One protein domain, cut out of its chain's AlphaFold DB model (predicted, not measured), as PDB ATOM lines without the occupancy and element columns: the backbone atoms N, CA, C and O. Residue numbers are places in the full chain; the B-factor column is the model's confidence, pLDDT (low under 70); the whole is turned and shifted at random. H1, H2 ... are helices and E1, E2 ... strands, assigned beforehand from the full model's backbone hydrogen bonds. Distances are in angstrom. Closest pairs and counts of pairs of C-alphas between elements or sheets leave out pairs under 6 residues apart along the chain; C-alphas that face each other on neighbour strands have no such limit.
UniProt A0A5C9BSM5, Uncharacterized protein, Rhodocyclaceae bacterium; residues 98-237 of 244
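This is residues 98 to 237 of the 244 residues of an uncharacterized protein of Rhodocyclaceae bacterium (UniProt A0A5C9BSM5). A strongly twisted sheet of eight strands, curled like part of a barrel, has H2 packed on one face and H4 on the other, while H3 runs along strand E7 beside H1. The small hairpin E2-E3 sits toward the end of the sheet where E4 and E1 lie. The 140 printed residues hold four named helices and ten strands, in the order E1 E2 E3 E4 H1 E5 H2 E6 E7 H3 E8 H4 E9 E10; the class is mixed. The large sheet is mixed, in the order E4 E1 E7 E5 E8 E9 E10 E6. The whole is compact, with a radius of gyration of the C-alphas of 13.9 A, and spans 39 by 31 by 30 A.

E1, residues 98 to 101, begins at C-alpha 98 (-23.477, 25.637, -44.689). E2 is 108 to 110, E3 113 to 115, E4 123 to 126, and H1 127 to 133. E5, 138 to 142, is 13.0 A long; H2, 145 to 153, 13.7 A. E6 is 154 to 156 and E7 165 to 169. H3, 178 to 188, is 15.3 A long; E8 is 192 to 195 and H4 200 to 208. E9, 212 to 218, measures 17.9 A. E10, 230 to 236, measures 20.1 A and ends at C-alpha 236 (-39.883, 6.326, -42.711).

E7 and E5 are parallel, with N 140 and O 166 at 2.8 A. E5 and E8 are parallel, with N 193 and O 139 at 2.8 A. E9 and E10 are parallel, with N 217 and O 232 at 2.8 A. E1 and E7 are antiparallel, with N 101 and O 167 at 2.9 A. E7, H3, E8 form a split strand-helix-strand unit, parallel strands with E5 between them, and E8, H4, E9 an unsplit one; both crossovers are right-handed. H3 is only just over E7, at a height over the sheet of 7.5 A. H4 lies over E8 at 9.8 A. H1 touches H3, closest at C-alphas 131 and 188, 4.4 A, at a shallow tilt of 25 degrees, the same way. In H3 and H4 every O i to N i+4 pair is within hydrogen-bond range; H2 has 3 of 5, and H1 1 of 3, beside 2 of 4 O i to N i+3 pairs.

The C-alphas of Lys 113 and Ser 226 are farthest apart, 39.6 A. The printed part has no cut. The link E9 to E10 is long. Residues 174 to 176, 219 to 228 and 237 have pLDDT under 70.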
ATOM      1  N   VAL A  98     -22.218  26.340 -44.951       92.94
ATOM      2  CA  VAL A  98     -23.477  25.637 -44.689       92.94
ATOM      3  C   VAL A  98     -23.416  24.222 -45.255       92.94
ATOM      4  O   VAL A  98     -22.889  24.018 -46.352       92.94
ATOM      5  N   SER A  99     -23.961  23.261 -44.511       95.50
ATOM      6  CA  SER A  99     -24.077  21.864 -44.940       95.50
ATOM      7  C   SER A  99     -25.392  21.659 -45.681       95.50
ATOM      8  O   SER A  99     -26.466  21.902 -45.122       95.50
ATOM      9  N   VAL A 100     -25.316  21.213 -46.934       95.69
ATOM     10  CA  VAL A 100     -26.475  21.125 -47.828       95.69
ATOM     11  C   VAL A 100     -26.517  19.826 -48.621       95.69
ATOM     12  O   VAL A 100     -25.484  19.220 -48.922       95.69
ATOM     13  N   LYS A 101     -27.728  19.402 -48.991       96.69
ATOM     14  CA  LYS A 101     -27.967  18.291 -49.918       96.69
ATOM     15  C   LYS A 101     -29.341  18.370 -50.579       96.69
ATOM     16  O   LYS A 101     -30.165  19.206 -50.227       96.69
ATOM     17  N   ALA A 102     -29.573  17.493 -51.549       95.38
ATOM     18  CA  ALA A 102     -30.866  17.351 -52.204       95.38
ATOM     19  C   ALA A 102     -31.813  16.430 -51.422       95.38
ATOM     20  O   ALA A 102     -31.388  15.666 -50.546       95.38
ATOM     21  N   MET A 103     -33.091  16.467 -51.794       92.88
ATOM     22  CA  MET A 103     -34.080  15.506 -51.322       92.88
ATOM     23  C   MET A 103     -33.755  14.067 -51.756       92.88
ATOM     24  O   MET A 103     -33.030  13.844 -52.732       92.88
ATOM     25  N   PRO A 104     -34.296  13.054 -51.056       88.75
ATOM     26  CA  PRO A 104     -34.057  11.656 -51.394       88.75
ATOM     27  C   PRO A 104     -34.475  11.321 -52.833       88.75
ATOM     28  O   PRO A 104     -35.646  11.431 -53.181       88.75
ATOM     29  N   GLY A 105     -33.532  10.825 -53.638       87.25
ATOM     30  CA  GLY A 105     -33.777  10.460 -55.040       87.25
ATOM     31  C   GLY A 105     -33.620  11.615 -56.034       87.25
ATOM     32  O   GLY A 105     -33.728  11.389 -57.237       87.25
ATOM     33  N   GLU A 106     -33.313  12.818 -55.554       92.12
ATOM     34  CA  GLU A 106     -33.056  13.988 -56.388       92.12
ATOM     35  C   GLU A 106     -31.558  14.277 -56.528       92.12
ATOM     36  O   GLU A 106     -30.708  13.727 -55.823       92.12
ATOM     37  N   ARG A 107     -31.229  15.158 -57.475       95.00
ATOM     38  CA  ARG A 107     -29.873  15.678 -57.662       95.00
ATOM     39  C   ARG A 107     -29.751  17.030 -56.970       95.00
ATOM     40  O   ARG A 107     -30.733  17.745 -56.821       95.00
ATOM     41  N   LEU A 108     -28.542  17.379 -56.543       96.31
ATOM     42  CA  LEU A 108     -28.256  18.688 -55.963       96.31
ATOM     43  C   LEU A 108     -27.959  19.687 -57.081       96.31
ATOM     44  O   LEU A 108     -27.008  19.483 -57.837       96.31
ATOM     45  N   HIS A 109     -28.758  20.753 -57.161       94.88
ATOM     46  CA  HIS A 109     -28.640  21.821 -58.153       94.88
ATOM     47  C   HIS A 109     -28.121  23.103 -57.492       94.88
ATOM     48  O   HIS A 109     -28.872  23.833 -56.845       94.88
ATOM     49  N   LEU A 110     -26.829  23.393 -57.665       91.56
ATOM     50  CA  LEU A 110     -26.177  24.589 -57.115       91.56
ATOM     51  C   LEU A 110     -25.244  25.210 -58.149       91.56
ATOM     52  O   LEU A 110     -24.445  24.505 -58.765       91.56
ATOM     53  N   SER A 111     -25.321  26.529 -58.326       87.50
ATOM     54  CA  SER A 111     -24.415  27.286 -59.204       87.50
ATOM     55  C   SER A 111     -24.355  26.736 -60.634       87.50
ATOM     56  O   SER A 111     -23.285  26.629 -61.232       87.50
ATOM     57  N   GLY A 112     -25.508  26.313 -61.164       85.62
ATOM     58  CA  GLY A 112     -25.626  25.705 -62.494       85.62
ATOM     59  C   GLY A 112     -25.035  24.293 -62.616       85.62
ATOM     60  O   GLY A 112     -25.070  23.711 -63.697       85.62
ATOM     61  N   LYS A 113     -24.502  23.720 -61.530       90.62
ATOM     62  CA  LYS A 113     -23.965  22.357 -61.490       90.62
ATOM     63  C   LYS A 113     -24.980  21.392 -60.900       90.62
ATOM     64  O   LYS A 113     -25.762  21.744 -60.020       90.62
ATOM     65  N   VAL A 114     -24.909  20.152 -61.376       94.56
ATOM     66  CA  VAL A 114     -25.765  19.054 -60.933       94.56
ATOM     67  C   VAL A 114     -24.893  17.961 -60.329       94.56
ATOM     68  O   VAL A 114     -24.058  17.378 -61.018       94.56
ATOM     69  N   LEU A 115     -25.091  17.674 -59.044       93.88
ATOM     70  CA  LEU A 115     -24.320  16.678 -58.300       93.88
ATOM     71  C   LEU A 115     -25.225  15.522 -57.867       93.88
ATOM     72  O   LEU A 115     -26.301  15.733 -57.307       93.88
ATOM     73  N   ALA A 116     -24.784  14.291 -58.116       93.38
ATOM     74  CA  ALA A 116     -25.382  13.107 -57.510       93.38
ATOM     75  C   ALA A 116     -24.664  12.830 -56.187       93.38
ATOM     76  O   ALA A 116     -23.455  12.601 -56.180       93.38
ATOM     77  N   LEU A 117     -25.403  12.871 -55.078       92.00
ATOM     78  CA  LEU A 117     -24.861  12.588 -53.754       92.00
ATOM     79  C   LEU A 117     -25.239  11.162 -53.334       92.00
ATOM     80  O   LEU A 117     -26.425  10.822 -53.375       92.00
ATOM     81  N   PRO A 118     -24.271  10.321 -52.928       90.62
ATOM     82  CA  PRO A 118     -24.574   9.036 -52.313       90.62
ATOM     83  C   PRO A 118     -25.390   9.191 -51.014       90.62
ATOM     84  O   PRO A 118     -25.427  10.274 -50.419       90.62
ATOM     85  N   PRO A 119     -26.033   8.115 -50.528       89.19
ATOM     86  CA  PRO A 119     -26.574   8.079 -49.171       89.19
ATOM     87  C   PRO A 119     -25.533   8.520 -48.131       89.19
ATOM     88  O   PRO A 119     -24.343   8.273 -48.311       89.19
ATOM     89  N   PHE A 120     -25.988   9.170 -47.053       90.44
ATOM     90  CA  PHE A 120     -25.131   9.728 -45.988       90.44
ATOM     91  C   PHE A 120     -24.114  10.788 -46.453       90.44
ATOM     92  O   PHE A 120     -23.204  11.156 -45.719       90.44
ATOM     93  N   CYS A 121     -24.248  11.306 -47.677       92.31
ATOM     94  CA  CYS A 121     -23.428  12.412 -48.155       92.31
ATOM     95  C   CYS A 121     -24.195  13.733 -48.120       92.31
ATOM     96  O   CYS A 121     -25.389  13.822 -48.421       92.31
ATOM     97  N   HIS A 122     -23.453  14.778 -47.792       94.62
ATOM     98  CA  HIS A 122     -23.809  16.174 -47.968       94.62
ATOM     99  C   HIS A 122     -22.554  16.920 -48.422       94.62
ATOM    100  O   HIS A 122     -21.449  16.370 -48.383       94.62
ATOM    101  N   ILE A 123     -22.714  18.160 -48.865       93.25
ATOM    102  CA  ILE A 123     -21.572  19.033 -49.119       93.25
ATOM    103  C   ILE A 123     -21.608  20.199 -48.146       93.25
ATOM    104  O   ILE A 123     -22.674  20.733 -47.849       93.25
ATOM    105  N   ASP A 124     -20.439  20.625 -47.694       92.00
ATOM    106  CA  ASP A 124     -20.296  21.950 -47.111       92.00
ATOM    107  C   ASP A 124     -19.996  22.933 -48.238       92.00
ATOM    108  O   ASP A 124     -19.065  22.710 -49.016       92.00
ATOM    109  N   ALA A 125     -20.721  24.044 -48.304       89.69
ATOM    110  CA  ALA A 125     -20.528  25.083 -49.310       89.69
ATOM    111  C   ALA A 125     -20.392  26.463 -48.661       89.69
ATOM    112  O   ALA A 125     -20.937  26.707 -47.585       89.69
ATOM    113  N   CYS A 126     -19.646  27.362 -49.312       90.56
ATOM    114  CA  CYS A 126     -19.601  28.767 -48.917       90.56
ATOM    115  C   CYS A 126     -20.970  29.384 -49.199       90.56
ATOM    116  O   CYS A 126     -21.390  29.413 -50.357       90.56
ATOM    117  N   TRP A 127     -21.679  29.839 -48.165       92.75
ATOM    118  CA  TRP A 127     -23.075  30.236 -48.347       92.75
ATOM    119  C   TRP A 127     -23.224  31.445 -49.273       92.75
ATOM    120  O   TRP A 127     -24.177  31.497 -50.048       92.75
ATOM    121  N   SER A 128     -22.272  32.382 -49.237       91.38
ATOM    122  CA  SER A 128     -22.307  33.611 -50.035       91.38
ATOM    123  C   SER A 128     -22.173  33.342 -51.533       91.38
ATOM    124  O   SER A 128     -22.762  34.057 -52.335       91.38
ATOM    125  N   GLU A 129     -21.459  32.278 -51.908       90.06
ATOM    126  CA  GLU A 129     -21.278  31.866 -53.306       90.06
ATOM    127  C   GLU A 129     -22.530  31.182 -53.870       90.06
ATOM    128  O   GLU A 129     -22.841  31.295 -55.055       90.06
ATOM    129  N   ILE A 130     -23.272  30.459 -53.021       92.44
ATOM    130  CA  ILE A 130     -24.408  29.646 -53.472       92.44
ATOM    131  C   ILE A 130     -25.768  30.329 -53.295       92.44
ATOM    132  O   ILE A 130     -26.710  29.930 -53.974       92.44
ATOM    133  N   ALA A 131     -25.887  31.357 -52.443       92.56
ATOM    134  CA  ALA A 131     -27.162  31.993 -52.082       92.56
ATOM    135  C   ALA A 131     -28.017  32.401 -53.291       92.56
ATOM    136  O   ALA A 131     -29.201  32.085 -53.339       92.56
ATOM    137  N   ASN A 132     -27.404  33.020 -54.302       89.25
ATOM    138  CA  ASN A 132     -28.110  33.520 -55.487       89.25
ATOM    139  C   ASN A 132     -28.207  32.499 -56.631       89.25
ATOM    140  O   ASN A 132     -28.613  32.844 -57.738       89.25
ATOM    141  N   SER A 133     -27.777  31.255 -56.409       89.81
ATOM    142  CA  SER A 133     -27.672  30.242 -57.462       89.81
ATOM    143  C   SER A 133     -28.195  28.867 -57.035       89.81
ATOM    144  O   SER A 133     -27.759  27.828 -57.539       89.81
ATOM    145  N   VAL A 134     -29.156  28.863 -56.112       94.06
ATOM    146  CA  VAL A 134     -29.891  27.670 -55.688       94.06
ATOM    147  C   VAL A 134     -30.894  27.276 -56.776       94.06
ATOM    148  O   VAL A 134     -31.826  28.017 -57.066       94.06
ATOM    149  N   GLY A 135     -30.723  26.093 -57.373       93.31
ATOM    150  CA  GLY A 135     -31.610  25.564 -58.419       93.31
ATOM    151  C   GLY A 135     -32.823  24.791 -57.888       93.31
ATOM    152  O   GLY A 135     -33.315  23.898 -58.571       93.31
ATOM    153  N   HIS A 136     -33.257  25.088 -56.664       95.44
ATOM    154  CA  HIS A 136     -34.310  24.387 -55.927       95.44
ATOM    155  C   HIS A 136     -35.472  25.339 -55.617       95.44
ATOM    156  O   HIS A 136     -35.282  26.549 -55.524       95.44
ATOM    157  N   SER A 137     -36.682  24.802 -55.443       93.81
ATOM    158  CA  SER A 137     -37.907  25.613 -55.328       93.81
ATOM    159  C   SER A 137     -38.122  26.237 -53.943       93.81
ATOM    160  O   SER A 137     -38.925  27.153 -53.783       93.81
ATOM    161  N   ALA A 138     -37.436  25.716 -52.927       96.12
ATOM    162  CA  ALA A 138     -37.513  26.153 -51.538       96.12
ATOM    163  C   ALA A 138     -36.246  25.727 -50.782       96.12
ATOM    164  O   ALA A 138     -35.387  25.030 -51.328       96.12
ATOM    165  N   ILE A 139     -36.150  26.110 -49.512       97.44
ATOM    166  CA  ILE A 139     -35.127  25.627 -48.584       97.44
ATOM    167  C   ILE A 139     -35.817  24.858 -47.458       97.44
ATOM    168  O   ILE A 139     -36.727  25.382 -46.826       97.44
ATOM    169  N   MET A 140     -35.383  23.628 -47.187       96.88
ATOM    170  CA  MET A 140     -35.806  22.854 -46.021       96.88
ATOM    171  C   MET A 140     -34.695  22.863 -44.975       96.88
ATOM    172  O   MET A 140     -33.640  22.269 -45.187       96.88
ATOM    173  N   VAL A 141     -34.933  23.512 -43.839       96.62
ATOM    174  CA  VAL A 141     -33.985  23.546 -42.722       96.62
ATOM    175  C   VAL A 141     -34.275  22.387 -41.779       96.62
ATOM    176  O   VAL A 141     -35.382  22.284 -41.256       96.62
ATOM    177  N   VAL A 142     -33.287  21.524 -41.552       94.19
ATOM    178  CA  VAL A 142     -33.395  20.364 -40.655       94.19
ATOM    179  C   VAL A 142     -32.676  20.653 -39.347       94.19
ATOM    180  O   VAL A 142     -31.491  20.991 -39.347       94.19
ATOM    181  N   GLU A 143     -33.389  20.513 -38.231       91.81
ATOM    182  CA  GLU A 143     -32.860  20.825 -36.903       91.81
ATOM    183  C   GLU A 143     -31.808  19.817 -36.415       91.81
ATOM    184  O   GLU A 143     -30.754  20.184 -35.883       91.81
ATOM    185  N   ASN A 144     -32.115  18.533 -36.569       88.69
ATOM    186  CA  ASN A 144     -31.331  17.440 -36.020       88.69
ATOM    187  C   ASN A 144     -30.368  16.894 -37.084       88.69
ATOM    188  O   ASN A 144     -30.788  16.547 -38.190       88.69
ATOM    189  N   TYR A 145     -29.076  16.804 -36.751       90.00
ATOM    190  CA  TYR A 145     -28.061  16.304 -37.679       90.00
ATOM    191  C   TYR A 145     -28.303  14.844 -38.068       90.00
ATOM    192  O   TYR A 145     -28.119  14.484 -39.222       90.00
ATOM    193  N   GLU A 146     -28.771  14.001 -37.149       88.75
ATOM    194  CA  GLU A 146     -29.067  12.598 -37.441       88.75
ATOM    195  C   GLU A 146     -30.207  12.468 -38.459       88.75
ATOM    196  O   GLU A 146     -30.109  11.685 -39.405       88.75
ATOM    197  N   VAL A 147     -31.261  13.279 -38.314       89.12
ATOM    198  CA  VAL A 147     -32.361  13.352 -39.291       89.12
ATOM    199  C   VAL A 147     -31.849  13.892 -40.622       89.12
ATOM    200  O   VAL A 147     -32.183  13.349 -41.678       89.12
ATOM    201  N   PHE A 148     -31.005  14.926 -40.581       93.81
ATOM    202  CA  PHE A 148     -30.352  15.457 -41.768       93.81
ATOM    203  C   PHE A 148     -29.541  14.363 -42.460       93.81
ATOM    204  O   PHE A 148     -29.786  14.108 -43.626       93.81
ATOM    205  N   ASP A 149     -28.654  13.644 -41.784       93.00
ATOM    206  CA  ASP A 149     -27.803  12.596 -42.354       93.00
ATOM    207  C   ASP A 149     -28.632  11.434 -42.944       93.00
ATOM    208  O   ASP A 149     -28.530  11.090 -44.135       93.00
ATOM    209  N   LYS A 150     -29.600  10.941 -42.164       91.81
ATOM    210  CA  LYS A 150     -30.504   9.833 -42.516       91.81
ATOM    211  C   LYS A 150     -31.695  10.230 -43.386       91.81
ATOM    212  O   LYS A 150     -32.527   9.373 -43.681       91.81
ATOM    213  N   LEU A 151     -31.770  11.469 -43.876       91.19
ATOM    214  CA  LEU A 151     -32.907  11.975 -44.661       91.19
ATOM    215  C   LEU A 151     -33.313  11.059 -45.829       91.19
ATOM    216  O   LEU A 151     -34.489  10.935 -46.154       91.19
ATOM    217  N   HIS A 152     -32.351  10.363 -46.441       88.81
ATOM    218  CA  HIS A 152     -32.581   9.421 -47.541       88.81
ATOM    219  C   HIS A 152     -33.465   8.212 -47.170       88.81
ATOM    220  O   HIS A 152     -34.004   7.550 -48.067       88.81
ATOM    221  N   LEU A 153     -33.640   7.938 -45.875       88.88
ATOM    222  CA  LEU A 153     -34.531   6.917 -45.320       88.88
ATOM    223  C   LEU A 153     -35.957   7.432 -45.088       88.88
ATOM    224  O   LEU A 153     -36.855   6.634 -44.826       88.88
ATOM    225  N   VAL A 154     -36.189   8.740 -45.204       85.25
ATOM    226  CA  VAL A 154     -37.485   9.382 -44.973       85.25
ATOM    227  C   VAL A 154     -38.224   9.573 -46.306       85.25
ATOM    228  O   VAL A 154     -37.625   9.756 -47.369       85.25
ATOM    229  N   ARG A 155     -39.550   9.466 -46.264       84.06
ATOM    230  CA  ARG A 155     -40.498   9.828 -47.316       84.06
ATOM    231  C   ARG A 155     -41.197  11.113 -46.915       84.06
ATOM    232  O   ARG A 155     -41.686  11.226 -45.795       84.06
ATOM    233  N   PHE A 156     -41.297  12.023 -47.867       84.94
ATOM    234  CA  PHE A 156     -41.953  13.309 -47.700       84.94
ATOM    235  C   PHE A 156     -43.115  13.402 -48.679       84.94
ATOM    236  O   PHE A 156     -43.010  12.921 -49.808       84.94
ATOM    237  N   SER A 157     -44.207  14.027 -48.252       84.00
ATOM    238  CA  SER A 157     -45.306  14.406 -49.136       84.00
ATOM    239  C   SER A 157     -45.404  15.926 -49.148       84.00
ATOM    240  O   SER A 157     -46.133  16.520 -48.355       84.00
ATOM    241  N   LEU A 158     -44.614  16.550 -50.023       85.88
ATOM    242  CA  LEU A 158     -44.559  18.003 -50.168       85.88
ATOM    243  C   LEU A 158     -45.500  18.472 -51.292       85.88
ATOM    244  O   LEU A 158     -45.673  17.750 -52.279       85.88
ATOM    245  N   PRO A 159     -46.089  19.677 -51.191       85.62
ATOM    246  CA  PRO A 159     -46.840  20.280 -52.287       85.62
ATOM    247  C   PRO A 159     -45.962  20.463 -53.529       85.62
ATOM    248  O   PRO A 159     -44.765  20.710 -53.408       85.62
ATOM    249  N   ALA A 160     -46.563  20.435 -54.723       85.06
ATOM    250  CA  ALA A 160     -45.833  20.564 -55.990       85.06
ATOM    251  C   ALA A 160     -44.980  21.848 -56.084       85.06
ATOM    252  O   ALA A 160     -43.889  21.820 -56.639       85.06
ATOM    253  N   ALA A 161     -45.436  22.954 -55.483       85.81
ATOM    254  CA  ALA A 161     -44.681  24.209 -55.427       85.81
ATOM    255  C   ALA A 161     -43.352  24.095 -54.649       85.81
ATOM    256  O   ALA A 161     -42.451  24.908 -54.836       85.81
ATOM    257  N   PHE A 162     -43.223  23.085 -53.782       88.44
ATOM    258  CA  PHE A 162     -42.082  22.866 -52.895       88.44
ATOM    259  C   PHE A 162     -41.573  21.424 -52.980       88.44
ATOM    260  O   PHE A 162     -41.098  20.888 -51.985       88.44
ATOM    261  N   SER A 163     -41.713  20.767 -54.136       84.50
ATOM    262  CA  SER A 163     -41.391  19.343 -54.270       84.50
ATOM    263  C   SER A 163     -39.890  19.051 -54.221       84.50
ATOM    264  O   SER A 163     -39.518  17.967 -53.791       84.50
ATOM    265  N   SER A 164     -39.049  20.020 -54.608       91.69
ATOM    266  CA  SER A 164     -37.585  19.892 -54.644       91.69
ATOM    267  C   SER A 164     -36.899  21.010 -53.843       91.69
ATOM    268  O   SER A 164     -36.318  21.930 -54.426       91.69
ATOM    269  N   PRO A 165     -36.993  21.004 -52.501       95.81
ATOM    270  CA  PRO A 165     -36.261  21.937 -51.661       95.81
ATOM    271  C   PRO A 165     -34.774  21.573 -51.566       95.81
ATOM    272  O   PRO A 165     -34.397  20.400 -51.527       95.81
ATOM    273  N   LEU A 166     -33.929  22.593 -51.426       97.56
ATOM    274  CA  LEU A 166     -32.559  22.429 -50.954       97.56
ATOM    275  C   LEU A 166     -32.599  22.124 -49.457       97.56
ATOM    276  O   LEU A 166     -33.100  22.929 -48.674       97.56
ATOM    277  N   VAL A 167     -32.050  20.987 -49.047       97.31
ATOM    278  CA  VAL A 167     -32.011  20.596 -47.638       97.31
ATOM    279  C   VAL A 167     -30.762  21.177 -46.996       97.31
ATOM    280  O   VAL A 167     -29.655  20.958 -47.486       97.31
ATOM    281  N   VAL A 168     -30.935  21.887 -45.889       96.81
ATOM    282  CA  VAL A 168     -29.873  22.575 -45.154       96.81
ATOM    283  C   VAL A 168     -29.897  22.102 -43.709       96.81
ATOM    284  O   VAL A 168     -30.943  22.123 -43.063       96.81
ATOM    285  N   TYR A 169     -28.750  21.693 -43.175       95.88
ATOM    286  CA  TYR A 169     -28.634  21.462 -41.739       95.88
ATOM    287  C   TYR A 169     -28.624  22.808 -41.010       95.88
ATOM    288  O   TYR A 169     -27.856  23.694 -41.382       95.88
ATOM    289  N   ARG A 170     -29.439  22.965 -39.957       91.50
ATOM    290  CA  ARG A 170     -29.541  24.232 -39.208       91.50
ATOM    291  C   ARG A 170     -28.225  24.718 -38.607       91.50
ATOM    292  O   ARG A 170     -28.102  25.897 -38.282       91.50
ATOM    293  N   GLY A 171     -27.284  23.798 -38.415       87.19
ATOM    294  CA  GLY A 171     -26.046  24.049 -37.717       87.19
ATOM    295  C   GLY A 171     -26.069  23.844 -36.196       87.19
ATOM    296  O   GLY A 171     -27.095  23.951 -35.519       87.19
ATOM    297  N   ASP A 172     -24.881  23.607 -35.656       80.62
ATOM    298  CA  ASP A 172     -24.551  23.528 -34.240       80.62
ATOM    299  C   ASP A 172     -23.346  24.437 -33.908       80.62
ATOM    300  O   ASP A 172     -23.017  25.387 -34.620       80.62
ATOM    301  N   ARG A 173     -22.702  24.202 -32.762       70.69
ATOM    302  CA  ARG A 173     -21.553  24.999 -32.308       70.69
ATOM    303  C   ARG A 173     -20.221  24.594 -32.953       70.69
ATOM    304  O   ARG A 173     -19.238  25.307 -32.754       70.69
ATOM    305  N   HIS A 174     -20.165  23.475 -33.672       66.12
ATOM    306  CA  HIS A 174     -18.923  22.783 -34.024       66.12
ATOM    307  C   HIS A 174     -18.753  22.529 -35.526       66.12
ATOM    308  O   HIS A 174     -17.629  22.618 -36.018       66.12
ATOM    309  N   GLU A 175     -19.830  22.242 -36.256       64.06
ATOM    310  CA  GLU A 175     -19.787  21.896 -37.675       64.06
ATOM    311  C   GLU A 175     -20.283  23.039 -38.562       64.06
ATOM    312  O   GLU A 175     -19.492  23.752 -39.168       64.06
ATOM    313  N   SER A 176     -21.590  23.249 -38.642       68.38
ATOM    314  CA  SER A 176     -22.173  24.372 -39.376       68.38
ATOM    315  C   SER A 176     -22.680  25.366 -38.357       68.38
ATOM    316  O   SER A 176     -23.461  24.990 -37.504       68.38
ATOM    317  N   ARG A 177     -22.247  26.622 -38.380       80.19
ATOM    318  CA  ARG A 177     -22.735  27.584 -37.388       80.19
ATOM    319  C   ARG A 177     -24.119  28.107 -37.776       80.19
ATOM    320  O   ARG A 177     -24.383  28.381 -38.946       80.19
ATOM    321  N   GLN A 178     -24.988  28.289 -36.784       84.50
ATOM    322  CA  GLN A 178     -26.360  28.779 -36.989       84.50
ATOM    323  C   GLN A 178     -26.413  30.190 -37.599       84.50
ATOM    324  O   GLN A 178     -27.330  30.500 -38.358       84.50
ATOM    325  N   ASP A 179     -25.414  31.033 -37.322       86.50
ATOM    326  CA  ASP A 179     -25.279  32.370 -37.916       86.50
ATOM    327  C   ASP A 179     -25.062  32.312 -39.440       86.50
ATOM    328  O   ASP A 179     -25.688  33.076 -40.174       86.50
ATOM    329  N   ASN A 180     -24.264  31.359 -39.936       90.00
ATOM    330  CA  ASN A 180     -24.076  31.137 -41.374       90.00
ATOM    331  C   ASN A 180     -25.382  30.712 -42.051       90.00
ATOM    332  O   ASN A 180     -25.708  31.210 -43.126       90.00
ATOM    333  N   VAL A 181     -26.129  29.791 -41.432       93.00
ATOM    334  CA  VAL A 181     -27.421  29.343 -41.969       93.00
ATOM    335  C   VAL A 181     -28.394  30.507 -41.994       93.00
ATOM    336  O   VAL A 181     -29.083  30.702 -42.990       93.00
ATOM    337  N   ARG A 182     -28.410  31.338 -40.950       91.75
ATOM    338  CA  ARG A 182     -29.265  32.518 -40.938       91.75
ATOM    339  C   ARG A 182     -28.935  33.483 -42.076       91.75
ATOM    340  O   ARG A 182     -29.836  33.852 -42.825       91.75
ATOM    341  N   ALA A 183     -27.659  33.825 -42.237       91.94
ATOM    342  CA  ALA A 183     -27.193  34.694 -43.314       91.94
ATOM    343  C   ALA A 183     -27.516  34.115 -44.703       91.94
ATOM    344  O   ALA A 183     -27.972  34.837 -45.587       91.94
ATOM    345  N   PHE A 184     -27.354  32.799 -44.870       95.06
ATOM    346  CA  PHE A 184     -27.735  32.091 -46.088       95.06
ATOM    347  C   PHE A 184     -29.227  32.228 -46.393       95.06
ATOM    348  O   PHE A 184     -29.591  32.575 -47.514       95.06
ATOM    349  N   LEU A 185     -30.089  31.972 -45.404       95.38
ATOM    350  CA  LEU A 185     -31.535  32.082 -45.572       95.38
ATOM    351  C   LEU A 185     -31.926  33.513 -45.932       95.38
ATOM    352  O   LEU A 185     -32.705  33.701 -46.859       95.38
ATOM    353  N   ASP A 186     -31.385  34.521 -45.252       94.12
ATOM    354  CA  ASP A 186     -31.698  35.919 -45.554       94.12
ATOM    355  C   ASP A 186     -31.279  36.291 -46.994       94.12
ATOM    356  O   ASP A 186     -32.071  36.909 -47.706       94.12
ATOM    357  N   ALA A 187     -30.112  35.827 -47.460       93.94
ATOM    358  CA  ALA A 187     -29.593  36.105 -48.802       93.94
ATOM    359  C   ALA A 187     -30.296  35.331 -49.934       93.94
ATOM    360  O   ALA A 187     -30.544  35.898 -50.993       93.94
ATOM    361  N   ALA A 188     -30.634  34.054 -49.731       93.62
ATOM    362  CA  ALA A 188     -31.180  33.202 -50.792       93.62
ATOM    363  C   ALA A 188     -32.612  33.577 -51.215       93.62
ATOM    364  O   ALA A 188     -33.077  33.135 -52.260       93.62
ATOM    365  N   ALA A 189     -33.332  34.355 -50.400       90.50
ATOM    366  CA  ALA A 189     -34.679  34.863 -50.687       90.50
ATOM    367  C   ALA A 189     -35.759  33.803 -51.036       90.50
ATOM    368  O   ALA A 189     -36.866  34.162 -51.432       90.50
ATOM    369  N   LEU A 190     -35.491  32.508 -50.829       94.94
ATOM    370  CA  LEU A 190     -36.431  31.414 -51.100       94.94
ATOM    371  C   LEU A 190     -37.419  31.181 -49.940       94.94
ATOM    372  O   LEU A 190     -37.125  31.576 -48.801       94.94
ATOM    373  N   PRO A 191     -38.577  30.538 -50.204       95.75
ATOM    374  CA  PRO A 191     -39.475  30.040 -49.164       95.75
ATOM    375  C   PRO A 191     -38.788  28.998 -48.275       95.75
ATOM    376  O   PRO A 191     -38.002  28.184 -48.769       95.75
ATOM    377  N   VAL A 192     -39.111  29.002 -46.979       96.50
ATOM    378  CA  VAL A 192     -38.491  28.108 -45.991       96.50
ATOM    379  C   VAL A 192     -39.497  27.113 -45.420       96.50
ATOM    380  O   VAL A 192     -40.563  27.483 -44.929       96.50
ATOM    381  N   LEU A 193     -39.120  25.839 -45.450       95.44
ATOM    382  CA  LEU A 193     -39.743  24.745 -44.716       95.44
ATOM    383  C   LEU A 193     -38.871  24.406 -43.504       95.44
ATOM    384  O   LEU A 193     -37.654  24.295 -43.639       95.44
ATOM    385  N   ALA A 194     -39.475  24.204 -42.338       95.00
ATOM    386  CA  ALA A 194     -38.750  23.799 -41.137       95.00
ATOM    387  C   ALA A 194     -39.053  22.340 -40.787       95.00
ATOM    388  O   ALA A 194     -40.195  21.987 -40.523       95.00
ATOM    389  N   CYS A 195     -38.026  21.497 -40.772       92.69
ATOM    390  CA  CYS A 195     -38.072  20.134 -40.254       92.69
ATOM    391  C   CYS A 195     -37.472  20.152 -38.841       92.69
ATOM    392  O   CYS A 195     -36.269  19.934 -38.658       92.69
ATOM    393  N   VAL A 196     -38.319  20.497 -37.876       89.44
ATOM    394  CA  VAL A 196     -38.013  20.645 -36.444       89.44
ATOM    395  C   VAL A 196     -38.836  19.642 -35.648       89.44
ATOM    396  O   VAL A 196     -39.855  19.152 -36.144       89.44
ATOM    397  N   ASP A 197     -38.430  19.370 -34.413       85.94
ATOM    398  CA  ASP A 197     -39.289  18.621 -33.503       85.94
ATOM    399  C   ASP A 197     -40.515  19.470 -33.120       85.94
ATOM    400  O   ASP A 197     -40.443  20.692 -32.957       85.94
ATOM    401  N   ILE A 198     -41.682  18.830 -33.025       84.56
ATOM    402  CA  ILE A 198     -42.947  19.498 -32.690       84.56
ATOM    403  C   ILE A 198     -43.054  19.655 -31.169       84.56
ATOM    404  O   ILE A 198     -43.864  19.033 -30.486       84.56
ATOM    405  N   ASP A 199     -42.191  20.503 -30.627       85.44
ATOM    406  CA  ASP A 199     -42.205  20.935 -29.236       85.44
ATOM    407  C   ASP A 199     -42.062  22.471 -29.158       85.44
ATOM    408  O   ASP A 199     -41.813  23.129 -30.175       85.44
ATOM    409  N   PRO A 200     -42.249  23.100 -27.983       85.62
ATOM    410  CA  PRO A 200     -42.138  24.553 -27.868       85.62
ATOM    411  C   PRO A 200     -40.800  25.130 -28.364       85.62
ATOM    412  O   PRO A 200     -40.783  26.236 -28.906       85.62
ATOM    413  N   GLN A 201     -39.690  24.403 -28.207       86.38
ATOM    414  CA  GLN A 201     -38.362  24.855 -28.620       86.38
ATOM    415  C   GLN A 201     -38.179  24.731 -30.137       86.38
ATOM    416  O   GLN A 201     -37.732  25.691 -30.770       86.38
ATOM    417  N   GLY A 202     -38.572  23.607 -30.733       86.75
ATOM    418  CA  GLY A 202     -38.545  23.405 -32.179       86.75
ATOM    419  C   GLY A 202     -39.448  24.399 -32.911       86.75
ATOM    420  O   GLY A 202     -39.034  25.010 -33.900       86.75
ATOM    421  N   LEU A 203     -40.637  24.690 -32.368       89.69
ATOM    422  CA  LEU A 203     -41.521  25.732 -32.902       89.69
ATOM    423  C   LEU A 203     -40.898  27.129 -32.806       89.69
ATOM    424  O   LEU A 203     -40.966  27.894 -33.769       89.69
ATOM    425  N   GLN A 204     -40.249  27.466 -31.687       89.81
ATOM    426  CA  GLN A 204     -39.526  28.733 -31.553       89.81
ATOM    427  C   GLN A 204     -38.396  28.852 -32.587       89.81
ATOM    428  O   GLN A 204     -38.203  29.920 -33.173       89.81
ATOM    429  N   ILE A 205     -37.668  27.761 -32.844       88.31
ATOM    430  CA  ILE A 205     -36.634  27.707 -33.883       88.31
ATOM    431  C   ILE A 205     -37.259  27.939 -35.258       88.31
ATOM    432  O   ILE A 205     -36.792  28.808 -35.994       88.31
ATOM    433  N   ALA A 206     -38.327  27.219 -35.600       91.56
ATOM    434  CA  ALA A 206     -38.977  27.350 -36.897       91.56
ATOM    435  C   ALA A 206     -39.491  28.771 -37.148       91.56
ATOM    436  O   ALA A 206     -39.197  29.354 -38.191       91.56
ATOM    437  N   LEU A 207     -40.191  29.351 -36.169       91.31
ATOM    438  CA  LEU A 207     -40.721  30.716 -36.233       91.31
ATOM    439  C   LEU A 207     -39.625  31.778 -36.334       91.31
ATOM    440  O   LEU A 207     -39.899  32.898 -36.762       91.31
ATOM    441  N   SER A 208     -38.384  31.442 -35.971       90.88
ATOM    442  CA  SER A 208     -37.265  32.346 -36.193       90.88
ATOM    443  C   SER A 208     -36.949  32.493 -37.680       90.88
ATOM    444  O   SER A 208     -36.516  33.572 -38.068       90.88
ATOM    445  N   PHE A 209     -37.161  31.477 -38.527       93.69
ATOM    446  CA  PHE A 209     -36.707  31.474 -39.922       93.69
ATOM    447  C   PHE A 209     -37.432  32.505 -40.804       93.69
ATOM    448  O   PHE A 209     -38.644  32.698 -40.685       93.69
ATOM    449  N   PRO A 210     -36.714  33.169 -41.734       93.69
ATOM    450  CA  PRO A 210     -37.340  34.124 -42.632       93.69
ATOM    451  C   PRO A 210     -38.204  33.376 -43.650       93.69
ATOM    452  O   PRO A 210     -37.811  32.321 -44.143       93.69
ATOM    453  N   ARG A 211     -39.359  33.948 -44.011       94.69
ATOM    454  CA  ARG A 211     -40.258  33.395 -45.046       94.69
ATOM    455  C   ARG A 211     -40.626  31.925 -44.794       94.69
ATOM    456  O   ARG A 211     -40.707  31.131 -45.733       94.69
ATOM    457  N   LEU A 212     -40.837  31.573 -43.525       94.88
ATOM    458  CA  LEU A 212     -41.379  30.276 -43.144       94.88
ATOM    459  C   LEU A 212     -42.774  30.105 -43.761       94.88
ATOM    460  O   LEU A 212     -43.662  30.924 -43.535       94.88
ATOM    461  N   ILE A 213     -42.955  29.030 -44.521       93.75
ATOM    462  CA  ILE A 213     -44.222  28.684 -45.184       93.75
ATOM    463  C   ILE A 213     -44.812  27.362 -44.683       93.75
ATOM    464  O   ILE A 213     -45.989  27.086 -44.911       93.75
ATOM    465  N   GLY A 214     -44.019  26.534 -44.001       90.88
ATOM    466  CA  GLY A 214     -44.499  25.252 -43.506       90.88
ATOM    467  C   GLY A 214     -43.556  24.556 -42.538       90.88
ATOM    468  O   GLY A 214     -42.341  24.763 -42.567       90.88
ATOM    469  N   LEU A 215     -44.139  23.709 -41.698       91.69
ATOM    470  CA  LEU A 215     -43.438  22.760 -40.849       91.69
ATOM    471  C   LEU A 215     -43.543  21.370 -41.457       91.69
ATOM    472  O   LEU A 215     -44.619  20.944 -41.867       91.69
ATOM    473  N   VAL A 216     -42.429  20.655 -41.490       87.88
ATOM    474  CA  VAL A 216     -42.387  19.242 -41.841       87.88
ATOM    475  C   VAL A 216     -42.468  18.454 -40.545       87.88
ATOM    476  O   VAL A 216     -41.551  18.514 -39.732       87.88
ATOM    477  N   ALA A 217     -43.573  17.743 -40.361       80.62
ATOM    478  CA  ALA A 217     -43.906  17.024 -39.140       80.62
ATOM    479  C   ALA A 217     -44.108  15.532 -39.417       80.62
ATOM    480  O   ALA A 217     -44.236  15.096 -40.571       80.62
ATOM    481  N   ARG A 218     -44.135  14.720 -38.361       70.62
ATOM    482  CA  ARG A 218     -44.396  13.289 -38.502       70.62
ATOM    483  C   ARG A 218     -45.851  13.096 -38.917       70.62
ATOM    484  O   ARG A 218     -46.748  13.847 -38.541       70.62
ATOM    485  N   GLN A 219     -46.098  12.075 -39.729       66.06
ATOM    486  CA  GLN A 219     -47.465  11.714 -40.083       66.06
ATOM    487  C   GLN A 219     -48.260  11.367 -38.811       66.06
ATOM    488  O   GLN A 219     -47.925  10.402 -38.127       66.06
ATOM    489  N   GLY A 220     -49.313  12.141 -38.528       58.41
ATOM    490  CA  GLY A 220     -50.145  12.003 -37.327       58.41
ATOM    491  C   GLY A 220     -49.979  13.128 -36.299       58.41
ATOM    492  O   GLY A 220     -50.760  13.170 -35.355       58.41
ATOM    493  N   ASP A 221     -49.023  14.041 -36.488       62.31
ATOM    494  CA  ASP A 221     -48.942  15.256 -35.677       62.31
ATOM    495  C   ASP A 221     -50.097  16.202 -36.058       62.31
ATOM    496  O   ASP A 221     -50.294  16.513 -37.235       62.31
ATOM    497  N   GLU A 222     -50.860  16.670 -35.068       57.88
ATOM    498  CA  GLU A 222     -51.907  17.681 -35.241       57.88
ATOM    499  C   GLU A 222     -51.502  18.964 -34.515       57.88
ATOM    500  O   GLU A 222     -51.331  18.986 -33.297       57.88
ATOM    501  N   ILE A 223     -51.352  20.055 -35.267       59.09
ATOM    502  CA  ILE A 223     -51.082  21.381 -34.710       59.09
ATOM    503  C   ILE A 223     -51.956  22.389 -35.444       59.09
ATOM    504  O   ILE A 223     -51.938  22.463 -36.672       59.09
ATOM    505  N   SER A 224     -52.703  23.188 -34.687       55.22
ATOM    506  CA  SER A 224     -53.453  24.318 -35.235       55.22
ATOM    507  C   SER A 224     -52.611  25.586 -35.142       55.22
ATOM    508  O   SER A 224     -52.327  26.067 -34.047       55.22
ATOM    509  N   PHE A 225     -52.230  26.142 -36.292       57.03
ATOM    510  CA  PHE A 225     -51.634  27.473 -36.375       57.03
ATOM    511  C   PHE A 225     -52.722  28.508 -36.666       57.03
ATOM    512  O   PHE A 225     -53.598  28.284 -37.495       57.03
ATOM    513  N   SER A 226     -52.643  29.677 -36.028       51.91
ATOM    514  CA  SER A 226     -53.448  30.856 -36.390       51.91
ATOM    515  C   SER A 226     -52.925  31.572 -37.648       51.91
ATOM    516  O   SER A 226     -53.471  32.588 -38.068       51.91
ATOM    517  N   SER A 227     -51.834  31.064 -38.226       60.06
ATOM    518  CA  SER A 227     -51.086  31.617 -39.358       60.06
ATOM    519  C   SER A 227     -51.197  30.694 -40.578       60.06
ATOM    520  O   SER A 227     -51.441  29.500 -40.421       60.06
ATOM    521  N   ASN A 228     -50.929  31.207 -41.785       68.62
ATOM    522  CA  ASN A 228     -50.881  30.426 -43.037       68.62
ATOM    523  C   ASN A 228     -49.635  29.509 -43.137       68.62
ATOM    524  O   ASN A 228     -48.961  29.487 -44.165       68.62
ATOM    525  N   ILE A 229     -49.286  28.790 -42.066       75.06
ATOM    526  CA  ILE A 229     -48.181  27.824 -42.035       75.06
ATOM    527  C   ILE A 229     -48.746  26.442 -42.363       75.06
ATOM    528  O   ILE A 229     -49.647  25.953 -41.684       75.06
ATOM    529  N   LEU A 230     -48.208  25.805 -43.402       78.50
ATOM    530  CA  LEU A 230     -48.605  24.457 -43.807       78.50
ATOM    531  C   LEU A 230     -47.960  23.402 -42.902       78.50
ATOM    532  O   LEU A 230     -46.752  23.436 -42.686       78.50
ATOM    533  N   LEU A 231     -48.731  22.420 -42.439       76.12
ATOM    534  CA  LEU A 231     -48.189  21.217 -41.804       76.12
ATOM    535  C   LEU A 231     -48.011  20.127 -42.868       76.12
ATOM    536  O   LEU A 231     -48.980  19.703 -43.500       76.12
ATOM    537  N   LEU A 232     -46.770  19.711 -43.110       77.25
ATOM    538  CA  LEU A 232     -46.393  18.798 -44.188       77.25
ATOM    539  C   LEU A 232     -45.926  17.454 -43.618       77.25
ATOM    540  O   LEU A 232     -45.008  17.435 -42.800       77.25
ATOM    541  N   PRO A 233     -46.500  16.317 -44.042       73.56
ATOM    542  CA  PRO A 233     -46.205  15.032 -43.421       73.56
ATOM    543  C   PRO A 233     -44.915  14.380 -43.948       73.56
ATOM    544  O   PRO A 233     -44.624  14.381 -45.153       73.56
ATOM    545  N   ALA A 234     -44.195  13.725 -43.035       72.69
ATOM    546  CA  ALA A 234     -43.036  12.874 -43.293       72.69
ATOM    547  C   ALA A 234     -43.135  11.518 -42.554       72.69
ATOM    548  O   ALA A 234     -43.700  11.418 -41.464       72.69
ATOM    549  N   SER A 235     -42.593  10.448 -43.151       75.19
ATOM    550  CA  SER A 235     -42.612   9.073 -42.605       75.19
ATOM    551  C   SER A 235     -41.382   8.256 -43.028       75.19
ATOM    552  O   SER A 235     -40.749   8.570 -44.028       75.19
ATOM    553  N   LEU A 236     -41.011   7.189 -42.313       70.00
ATOM    554  CA  LEU A 236     -39.883   6.326 -42.711       70.00
ATOM    555  C   LEU A 236     -40.232   5.410 -43.895       70.00
ATOM    556  O   LEU A 236     -41.327   4.850 -43.981       70.00
ATOM    557  N   LYS A 237     -39.267   5.175 -44.792       68.50
ATOM    558  CA  LYS A 237     -39.392   4.184 -45.871       68.50
ATOM    559  C   LYS A 237     -39.614   2.790 -45.277       68.50
ATOM    560  O   LYS A 237     -38.786   2.285 -44.530       68.50
TER     561      LYS A 237